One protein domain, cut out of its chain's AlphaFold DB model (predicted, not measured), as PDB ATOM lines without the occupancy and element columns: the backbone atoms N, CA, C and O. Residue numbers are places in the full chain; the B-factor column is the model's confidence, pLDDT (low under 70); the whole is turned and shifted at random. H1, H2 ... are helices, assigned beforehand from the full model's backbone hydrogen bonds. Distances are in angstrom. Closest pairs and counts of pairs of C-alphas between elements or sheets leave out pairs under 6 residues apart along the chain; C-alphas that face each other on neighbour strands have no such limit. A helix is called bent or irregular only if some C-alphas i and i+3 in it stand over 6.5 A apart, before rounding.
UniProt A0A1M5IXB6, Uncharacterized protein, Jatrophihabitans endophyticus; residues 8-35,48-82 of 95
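This is residues 8 to 35 and 48 to 82 of the 95 residues of an uncharacterized protein of Jatrophihabitans endophyticus (UniProt A0A1M5IXB6). Two long helices, H1 and H2, cross as a loose X, running roughly opposite ways, with an open gap between them. Neither helix is bent, most of each stands free, namely residues 8 to 27 of H1 and residues 48 to 60 and 62 to 81 of H2, and of the 14 residues between them in the chain 12 are not printed. The printed part has 63 residues with two named helices, H1 then H2, and no named strand; its class is all helix. It is only just loose, close to extended, with a radius of gyration of the C-alphas of 15.6 A, and its elongated outline spans 46 by 25 by 19 A.

Find C-alpha 8 at (96.228, 155.485, 194.409); from there H1, residues 8 to 33, runs 36.2 A to C-alpha 33 at (121.142, 149.746, 168.741). After the cut, H2, residues 48 to 81, begins at C-alpha 48 and runs 47.4 A to C-alpha 81 at (90.277, 133.822, 187.723).

H1 and H2 are apart, with no C-alpha of the one within 8 A of the other. Look along residues 8 to 27 in H1, and residues 48 to 60 and 62 to 82, of which 62 to 81 belong to H2: these stretches stand free. Neither helix is bent. In H1 and H2 every O i to N i+4 pair is within hydrogen-bond range.

The two C-alphas farthest apart are those of Trp 48 and Gly 82, 48.4 A. Residues 36 to 47 are not printed, and across this cut C-alphas 35 and 48 are 21.6 A apart; the link from H1 to H2 runs across it. The mean pLDDT of the printed part is 77.1, and the model's confidence is under 70 at residue 8, residues 29 to 35 and residue 50.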
ATOM      1  N   PRO A   8      94.850 155.001 194.305       68.31
ATOM      2  CA  PRO A   8      96.228 155.485 194.409       68.31
ATOM      3  C   PRO A   8      97.266 154.362 194.319       68.31
ATOM      4  O   PRO A   8      98.335 154.586 193.763       68.31
ATOM      5  N   PHE A   9      96.950 153.145 194.773       72.12
ATOM      6  CA  PHE A   9      97.852 151.995 194.624       72.12
ATOM      7  C   PHE A   9      98.052 151.600 193.161       72.12
ATOM      8  O   PHE A   9      99.177 151.322 192.756       72.12
ATOM      9  N   GLY A  10      96.989 151.635 192.351       71.56
ATOM     10  CA  GLY A  10      97.099 151.392 190.911       71.56
ATOM     11  C   GLY A  10      97.977 152.429 190.208       71.56
ATOM     12  O   GLY A  10      98.789 152.072 189.359       71.56
ATOM     13  N   ILE A  11      97.873 153.700 190.604       81.25
ATOM     14  CA  ILE A  11      98.695 154.786 190.051       81.25
ATOM     15  C   ILE A  11     100.154 154.638 190.500       81.25
ATOM     16  O   ILE A  11     101.047 154.678 189.663       81.25
ATOM     17  N   LEU A  12     100.404 154.395 191.790       83.06
ATOM     18  CA  LEU A  12     101.751 154.172 192.327       83.06
ATOM     19  C   LEU A  12     102.433 152.965 191.676       83.06
ATOM     20  O   LEU A  12     103.574 153.070 191.236       83.06
ATOM     21  N   ALA A  13     101.721 151.844 191.551       79.44
ATOM     22  CA  ALA A  13     102.225 150.661 190.865       79.44
ATOM     23  C   ALA A  13     102.476 150.927 189.373       79.44
ATOM     24  O   ALA A  13     103.466 150.442 188.834       79.44
ATOM     25  N   SER A  14     101.638 151.738 188.715       75.94
ATOM     26  CA  SER A  14     101.839 152.127 187.311       75.94
ATOM     27  C   SER A  14     103.052 153.037 187.128       75.94
ATOM     28  O   SER A  14     103.804 152.859 186.176       75.94
ATOM     29  N   VAL A  15     103.288 153.982 188.043       89.56
ATOM     30  CA  VAL A  15     104.462 154.867 188.008       89.56
ATOM     31  C   VAL A  15     105.739 154.067 188.250       89.56
ATOM     32  O   VAL A  15     106.678 154.162 187.463       89.56
ATOM     33  N   LEU A  16     105.764 153.227 189.288       87.31
ATOM     34  CA  LEU A  16     106.908 152.359 189.580       87.31
ATOM     35  C   LEU A  16     107.169 151.366 188.441       87.31
ATOM     36  O   LEU A  16     108.314 151.183 188.030       87.31
ATOM     37  N   GLY A  17     106.106 150.779 187.888       84.19
ATOM     38  CA  GLY A  17     106.175 149.911 186.717       84.19
ATOM     39  C   GLY A  17     106.697 150.641 185.480       84.19
ATOM     40  O   GLY A  17     107.538 150.097 184.773       84.19
ATOM     41  N   GLY A  18     106.271 151.886 185.250       84.88
ATOM     42  CA  GLY A  18     106.753 152.734 184.159       84.88
ATOM     43  C   GLY A  18     108.235 153.089 184.287       84.88
ATOM     44  O   GLY A  18     108.958 153.053 183.294       84.88
ATOM     45  N   ILE A  19     108.715 153.354 185.505       91.12
ATOM     46  CA  ILE A  19     110.142 153.600 185.775       91.12
ATOM     47  C   ILE A  19     110.966 152.342 185.474       91.12
ATOM     48  O   ILE A  19     111.942 152.420 184.724       91.12
ATOM     49  N   LEU A  20     110.557 151.180 185.999       88.00
ATOM     50  CA  LEU A  20     111.242 149.910 185.729       88.00
ATOM     51  C   LEU A  20     111.228 149.567 184.235       88.00
ATOM     52  O   LEU A  20     112.258 149.191 183.673       88.00
ATOM     53  N   ALA A  21     110.077 149.728 183.579       82.00
ATOM     54  CA  ALA A  21     109.926 149.488 182.149       82.00
ATOM     55  C   ALA A  21     110.837 150.408 181.328       82.00
ATOM     56  O   ALA A  21     111.495 149.939 180.401       82.00
ATOM     57  N   GLY A  22     110.947 151.686 181.701       83.25
ATOM     58  CA  GLY A  22     111.856 152.637 181.061       83.25
ATOM     59  C   GLY A  22     113.331 152.243 181.192       83.25
ATOM     60  O   GLY A  22     114.093 152.397 180.235       83.25
ATOM     61  N   GLN A  23     113.748 151.689 182.336       86.31
ATOM     62  CA  GLN A  23     115.119 151.194 182.518       86.31
ATOM     63  C   GLN A  23     115.405 149.948 181.676       86.31
ATOM     64  O   GLN A  23     116.427 149.898 180.990       86.31
ATOM     65  N   ILE A  24     114.496 148.970 181.680       82.56
ATOM     66  CA  ILE A  24     114.627 147.752 180.868       82.56
ATOM     67  C   ILE A  24     114.648 148.110 179.380       82.56
ATOM     68  O   ILE A  24     115.490 147.606 178.638       82.56
ATOM     69  N   PHE A  25     113.786 149.033 178.950       77.75
ATOM     70  CA  PHE A  25     113.767 149.537 177.580       77.75
ATOM     71  C   PHE A  25     115.114 150.148 177.182       77.75
ATOM     72  O   PHE A  25     115.675 149.759 176.161       77.75
ATOM     73  N   LYS A  26     115.687 151.029 178.015       77.44
ATOM     74  CA  LYS A  26     117.029 151.592 177.780       77.44
ATOM     75  C   LYS A  26     118.103 150.507 177.672       77.44
ATOM     76  O   LYS A  26     118.986 150.621 176.829       77.44
ATOM     77  N   GLN A  27     118.035 149.463 178.499       78.88
ATOM     78  CA  GLN A  27     118.986 148.347 178.472       78.88
ATOM     79  C   GLN A  27     118.899 147.560 177.156       78.88
ATOM     80  O   GLN A  27     119.918 147.289 176.525       78.88
ATOM     81  N   ILE A  28     117.679 147.222 176.728       75.62
ATOM     82  CA  ILE A  28     117.420 146.516 175.467       75.62
ATOM     83  C   ILE A  28     117.855 147.381 174.284       75.62
ATOM     84  O   ILE A  28     118.487 146.873 173.358       75.62
ATOM     85  N   TRP A  29     117.580 148.687 174.335       66.81
ATOM     86  CA  TRP A  29     117.991 149.623 173.295       66.81
ATOM     87  C   TRP A  29     119.512 149.722 173.190       66.81
ATOM     88  O   TRP A  29     120.046 149.558 172.103       66.81
ATOM     89  N   LYS A  30     120.230 149.851 174.313       66.44
ATOM     90  CA  LYS A  30     121.703 149.826 174.325       66.44
ATOM     91  C   LYS A  30     122.287 148.550 173.714       66.44
ATOM     92  O   LYS A  30     123.298 148.610 173.025       66.44
ATOM     93  N   LEU A  31     121.661 147.400 173.966       65.19
ATOM     94  CA  LEU A  31     122.113 146.112 173.430       65.19
ATOM     95  C   LEU A  31     121.805 145.947 171.937       65.19
ATOM     96  O   LEU A  31     122.586 145.322 171.225       65.19
ATOM     97  N   THR A  32     120.674 146.483 171.475       61.50
ATOM     98  CA  THR A  32     120.186 146.281 170.101       61.50
ATOM     99  C   THR A  32     120.700 147.353 169.141       61.50
ATOM    100  O   THR A  32     121.033 147.034 168.007       61.50
ATOM    101  N   ALA A  33     120.789 148.608 169.588       59.88
ATOM    102  CA  ALA A  33     121.142 149.746 168.741       59.88
ATOM    103  C   ALA A  33     122.652 149.884 168.506       59.88
ATOM    104  O   ALA A  33     123.030 150.472 167.506       59.88
ATOM    105  N   LYS A  34     123.512 149.328 169.378       49.88
ATOM    106  CA  LYS A  34     124.990 149.283 169.254       49.88
ATOM    107  C   LYS A  34     125.706 150.608 168.900       49.88
ATOM    108  O   LYS A  34     126.915 150.595 168.702       49.88
ATOM    109  N   GLU A  35     124.985 151.720 168.922       45.50
ATOM    110  CA  GLU A  35     125.410 153.111 168.893       45.50
ATOM    111  C   GLU A  35     124.495 153.873 169.854       45.50
ATOM    112  O   GLU A  35     123.318 153.541 170.032       45.50
ATOM    113  N   TRP A  48     113.176 157.487 151.935       71.69
ATOM    114  CA  TRP A  48     111.969 156.719 152.310       71.69
ATOM    115  C   TRP A  48     112.247 155.281 152.787       71.69
ATOM    116  O   TRP A  48     111.551 154.768 153.661       71.69
ATOM    117  N   THR A  49     113.282 154.643 152.234       70.19
ATOM    118  CA  THR A  49     113.754 153.310 152.629       70.19
ATOM    119  C   THR A  49     114.217 153.254 154.085       70.19
ATOM    120  O   THR A  49     113.889 152.308 154.792       70.19
ATOM    121  N   GLU A  50     114.939 154.266 154.553       66.00
ATOM    122  CA  GLU A  50     115.485 154.338 155.911       66.00
ATOM    123  C   GLU A  50     114.369 154.492 156.950       66.00
ATOM    124  O   GLU A  50     114.333 153.774 157.948       66.00
ATOM    125  N   VAL A  51     113.374 155.335 156.650       72.81
ATOM    126  CA  VAL A  51     112.168 155.493 157.477       72.81
ATOM    127  C   VAL A  51     111.402 154.172 157.584       72.81
ATOM    128  O   VAL A  51     110.981 153.784 158.674       72.81
ATOM    129  N   LEU A  52     111.249 153.448 156.470       78.69
ATOM    130  CA  LEU A  52     110.579 152.146 156.441       78.69
ATOM    131  C   LEU A  52     111.334 151.078 157.240       78.69
ATOM    132  O   LEU A  52     110.704 150.308 157.964       78.69
ATOM    133  N   VAL A  53     112.664 151.039 157.140       76.00
ATOM    134  CA  VAL A  53     113.505 150.096 157.895       76.00
ATOM    135  C   VAL A  53     113.418 150.387 159.393       76.00
ATOM    136  O   VAL A  53     113.153 149.473 160.175       76.00
ATOM    137  N   SER A  54     113.536 151.651 159.797       73.19
ATOM    138  CA  SER A  54     113.400 152.065 161.198       73.19
ATOM    139  C   SER A  54     112.008 151.752 161.754       73.19
ATOM    140  O   SER A  54     111.888 151.172 162.836       73.19
ATOM    141  N   ALA A  55     110.948 152.034 160.990       77.69
ATOM    142  CA  ALA A  55     109.578 151.700 161.372       77.69
ATOM    143  C   ALA A  55     109.358 150.182 161.493       77.69
ATOM    144  O   ALA A  55     108.677 149.731 162.417       77.69
ATOM    145  N   ALA A  56     109.954 149.381 160.607       81.81
ATOM    146  CA  ALA A  56     109.872 147.925 160.665       81.81
ATOM    147  C   ALA A  56     110.573 147.361 161.910       81.81
ATOM    148  O   ALA A  56     110.006 146.512 162.600       81.81
ATOM    149  N   VAL A  57     111.766 147.863 162.243       79.38
ATOM    150  CA  VAL A  57     112.500 147.466 163.456       79.38
ATOM    151  C   VAL A  57     111.722 147.860 164.710       79.38
ATOM    152  O   VAL A  57     111.514 147.030 165.599       79.38
ATOM    153  N   GLN A  58     111.214 149.093 164.768       73.06
ATOM    154  CA  GLN A  58     110.400 149.564 165.888       73.06
ATOM    155  C   GLN A  58     109.111 148.738 166.038       73.06
ATOM    156  O   GLN A  58     108.747 148.347 167.151       73.06
ATOM    157  N   GLY A  59     108.452 148.413 164.922       82.94
ATOM    158  CA  GLY A  59     107.275 147.550 164.883       82.94
ATOM    159  C   GLY A  59     107.562 146.124 165.358       82.94
ATOM    160  O   GLY A  59     106.765 145.564 166.112       82.94
ATOM    161  N   ALA A  60     108.712 145.550 164.992       86.44
ATOM    162  CA  ALA A  60     109.123 144.215 165.423       86.44
ATOM    163  C   ALA A  60     109.369 144.149 166.939       86.44
ATOM    164  O   ALA A  60     108.882 143.232 167.605       86.44
ATOM    165  N   ILE A  61     110.058 145.147 167.499       79.19
ATOM    166  CA  ILE A  61     110.311 145.237 168.945       79.19
ATOM    167  C   ILE A  61     108.991 145.401 169.704       79.19
ATOM    168  O   ILE A  61     108.721 144.659 170.652       79.19
ATOM    169  N   PHE A  62     108.137 146.334 169.268       79.00
ATOM    170  CA  PHE A  62     106.828 146.552 169.880       79.00
ATOM    171  C   PHE A  62     105.957 145.293 169.820       79.00
ATOM    172  O   PHE A  62     105.356 144.905 170.824       79.00
ATOM    173  N   GLY A  63     105.927 144.621 168.666       86.88
ATOM    174  CA  GLY A  63     105.219 143.358 168.480       86.88
ATOM    175  C   GLY A  63     105.706 142.270 169.438       86.88
ATOM    176  O   GLY A  63     104.883 141.599 170.063       86.88
ATOM    177  N   GLY A  64     107.023 142.141 169.621       87.88
ATOM    178  CA  GLY A  64     107.621 141.199 170.569       87.88
ATOM    179  C   GLY A  64     107.200 141.466 172.017       87.88
ATOM    180  O   GLY A  64     106.732 140.558 172.706       87.88
ATOM    181  N   ILE A  65     107.283 142.723 172.460       82.12
ATOM    182  CA  ILE A  65     106.858 143.126 173.809       82.12
ATOM    183  C   ILE A  65     105.360 142.867 174.005       82.12
ATOM    184  O   ILE A  65     104.965 142.271 175.008       82.12
ATOM    185  N   LYS A  66     104.524 143.263 173.038       80.44
ATOM    186  CA  LYS A  66     103.074 143.038 173.077       80.44
ATOM    187  C   LYS A  66     102.751 141.551 173.214       80.44
ATOM    188  O   LYS A  66     101.974 141.191 174.090       80.44
ATOM    189  N   ALA A  67     103.384 140.689 172.419       86.19
ATOM    190  CA  ALA A  67     103.168 139.247 172.488       86.19
ATOM    191  C   ALA A  67     103.546 138.664 173.861       86.19
ATOM    192  O   ALA A  67     102.815 137.835 174.408       86.19
ATOM    193  N   MET A  68     104.657 139.119 174.448       85.62
ATOM    194  CA  MET A  68     105.061 138.713 175.797       85.62
ATOM    195  C   MET A  68     104.056 139.164 176.859       85.62
ATOM    196  O   MET A  68     103.692 138.367 177.726       85.62
ATOM    197  N   ILE A  69     103.587 140.413 176.789       82.81
ATOM    198  CA  ILE A  69     102.595 140.959 177.724       82.81
ATOM    199  C   ILE A  69     101.257 140.241 177.568       82.81
ATOM    200  O   ILE A  69     100.699 139.811 178.571       82.81
ATOM    201  N   ASP A  70     100.767 140.049 176.345       81.50
ATOM    202  CA  ASP A  70      99.514 139.337 176.078       81.50
ATOM    203  C   ASP A  70      99.592 137.898 176.622       81.50
ATOM    204  O   ASP A  70      98.654 137.412 177.257       81.50
ATOM    205  N   ARG A  71     100.745 137.229 176.477       78.19
ATOM    206  CA  ARG A  71     100.981 135.887 177.031       78.19
ATOM    207  C   ARG A  71     101.032 135.879 178.560       78.19
ATOM    208  O   ARG A  71     100.435 134.999 179.191       78.19
ATOM    209  N   ALA A  72     101.746 136.829 179.158       82.44
ATOM    210  CA  ALA A  72     101.858 136.964 180.608       82.44
ATOM    211  C   ALA A  72     100.506 137.332 181.234       82.44
ATOM    212  O   ALA A  72     100.117 136.742 182.239       82.44
ATOM    213  N   GLY A  73      99.761 138.233 180.597       80.12
ATOM    214  CA  GLY A  73      98.411 138.637 180.963       80.12
ATOM    215  C   GLY A  73      97.427 137.479 180.859       80.12
ATOM    216  O   GLY A  73      96.694 137.235 181.811       80.12
ATOM    217  N   ALA A  74      97.466 136.696 179.776       75.94
ATOM    218  CA  ALA A  74      96.610 135.521 179.632       75.94
ATOM    219  C   ALA A  74      96.859 134.474 180.728       75.94
ATOM    220  O   ALA A  74      95.921 133.976 181.352       75.94
ATOM    221  N   THR A  75      98.132 134.202 181.020       78.81
ATOM    222  CA  THR A  75      98.535 133.255 182.071       78.81
ATOM    223  C   THR A  75      98.207 133.786 183.471       78.81
ATOM    224  O   THR A  75      97.748 133.040 184.335       78.81
ATOM    225  N   GLY A  76      98.431 135.078 183.713       78.88
ATOM    226  CA  GLY A  76      98.127 135.741 184.979       78.88
ATOM    227  C   GLY A  76      96.627 135.803 185.248       78.88
ATOM    228  O   GLY A  76      96.194 135.496 186.354       78.88
ATOM    229  N   PHE A  77      95.830 136.105 184.224       74.31
ATOM    230  CA  PHE A  77      94.375 136.086 184.299       74.31
ATOM    231  C   PHE A  77      93.861 134.674 184.572       74.31
ATOM    232  O   PHE A  77      93.088 134.504 185.506       74.31
ATOM    233  N   GLN A  78      94.362 133.652 183.866       75.00
ATOM    234  CA  GLN A  78      94.005 132.260 184.152       75.00
ATOM    235  C   GLN A  78      94.352 131.860 185.588       75.00
ATOM    236  O   GLN A  78      93.568 131.182 186.242       75.00
ATOM    237  N   ARG A  79      95.504 132.284 186.116       70.81
ATOM    238  CA  ARG A  79      95.868 132.008 187.514       70.81
ATOM    239  C   ARG A  79      94.994 132.758 188.516       70.81
ATOM    240  O   ARG A  79      94.733 132.228 189.588       70.81
ATOM    241  N   ALA A  80      94.560 133.970 188.184       77.12
ATOM    242  CA  ALA A  80      93.761 134.806 189.072       77.12
ATOM    243  C   ALA A  80      92.269 134.441 189.065       77.12
ATOM    244  O   ALA A  80      91.618 134.526 190.103       77.12
ATOM    245  N   THR A  81      91.718 134.057 187.912       74.94
ATOM    246  CA  THR A  81      90.277 133.822 187.723       74.94
ATOM    247  C   THR A  81      89.932 132.366 187.413       74.94
ATOM    248  O   THR A  81      88.759 132.008 187.428       74.94
ATOM    249  N   GLY A  82      90.918 131.518 187.110       72.12
ATOM    250  CA  GLY A  82      90.713 130.139 186.655       72.12
ATOM    251  C   GLY A  82      90.250 130.017 185.197       72.12
ATOM    252  O   GLY A  82      90.306 128.927 184.632       72.12
TER     253      GLY A  82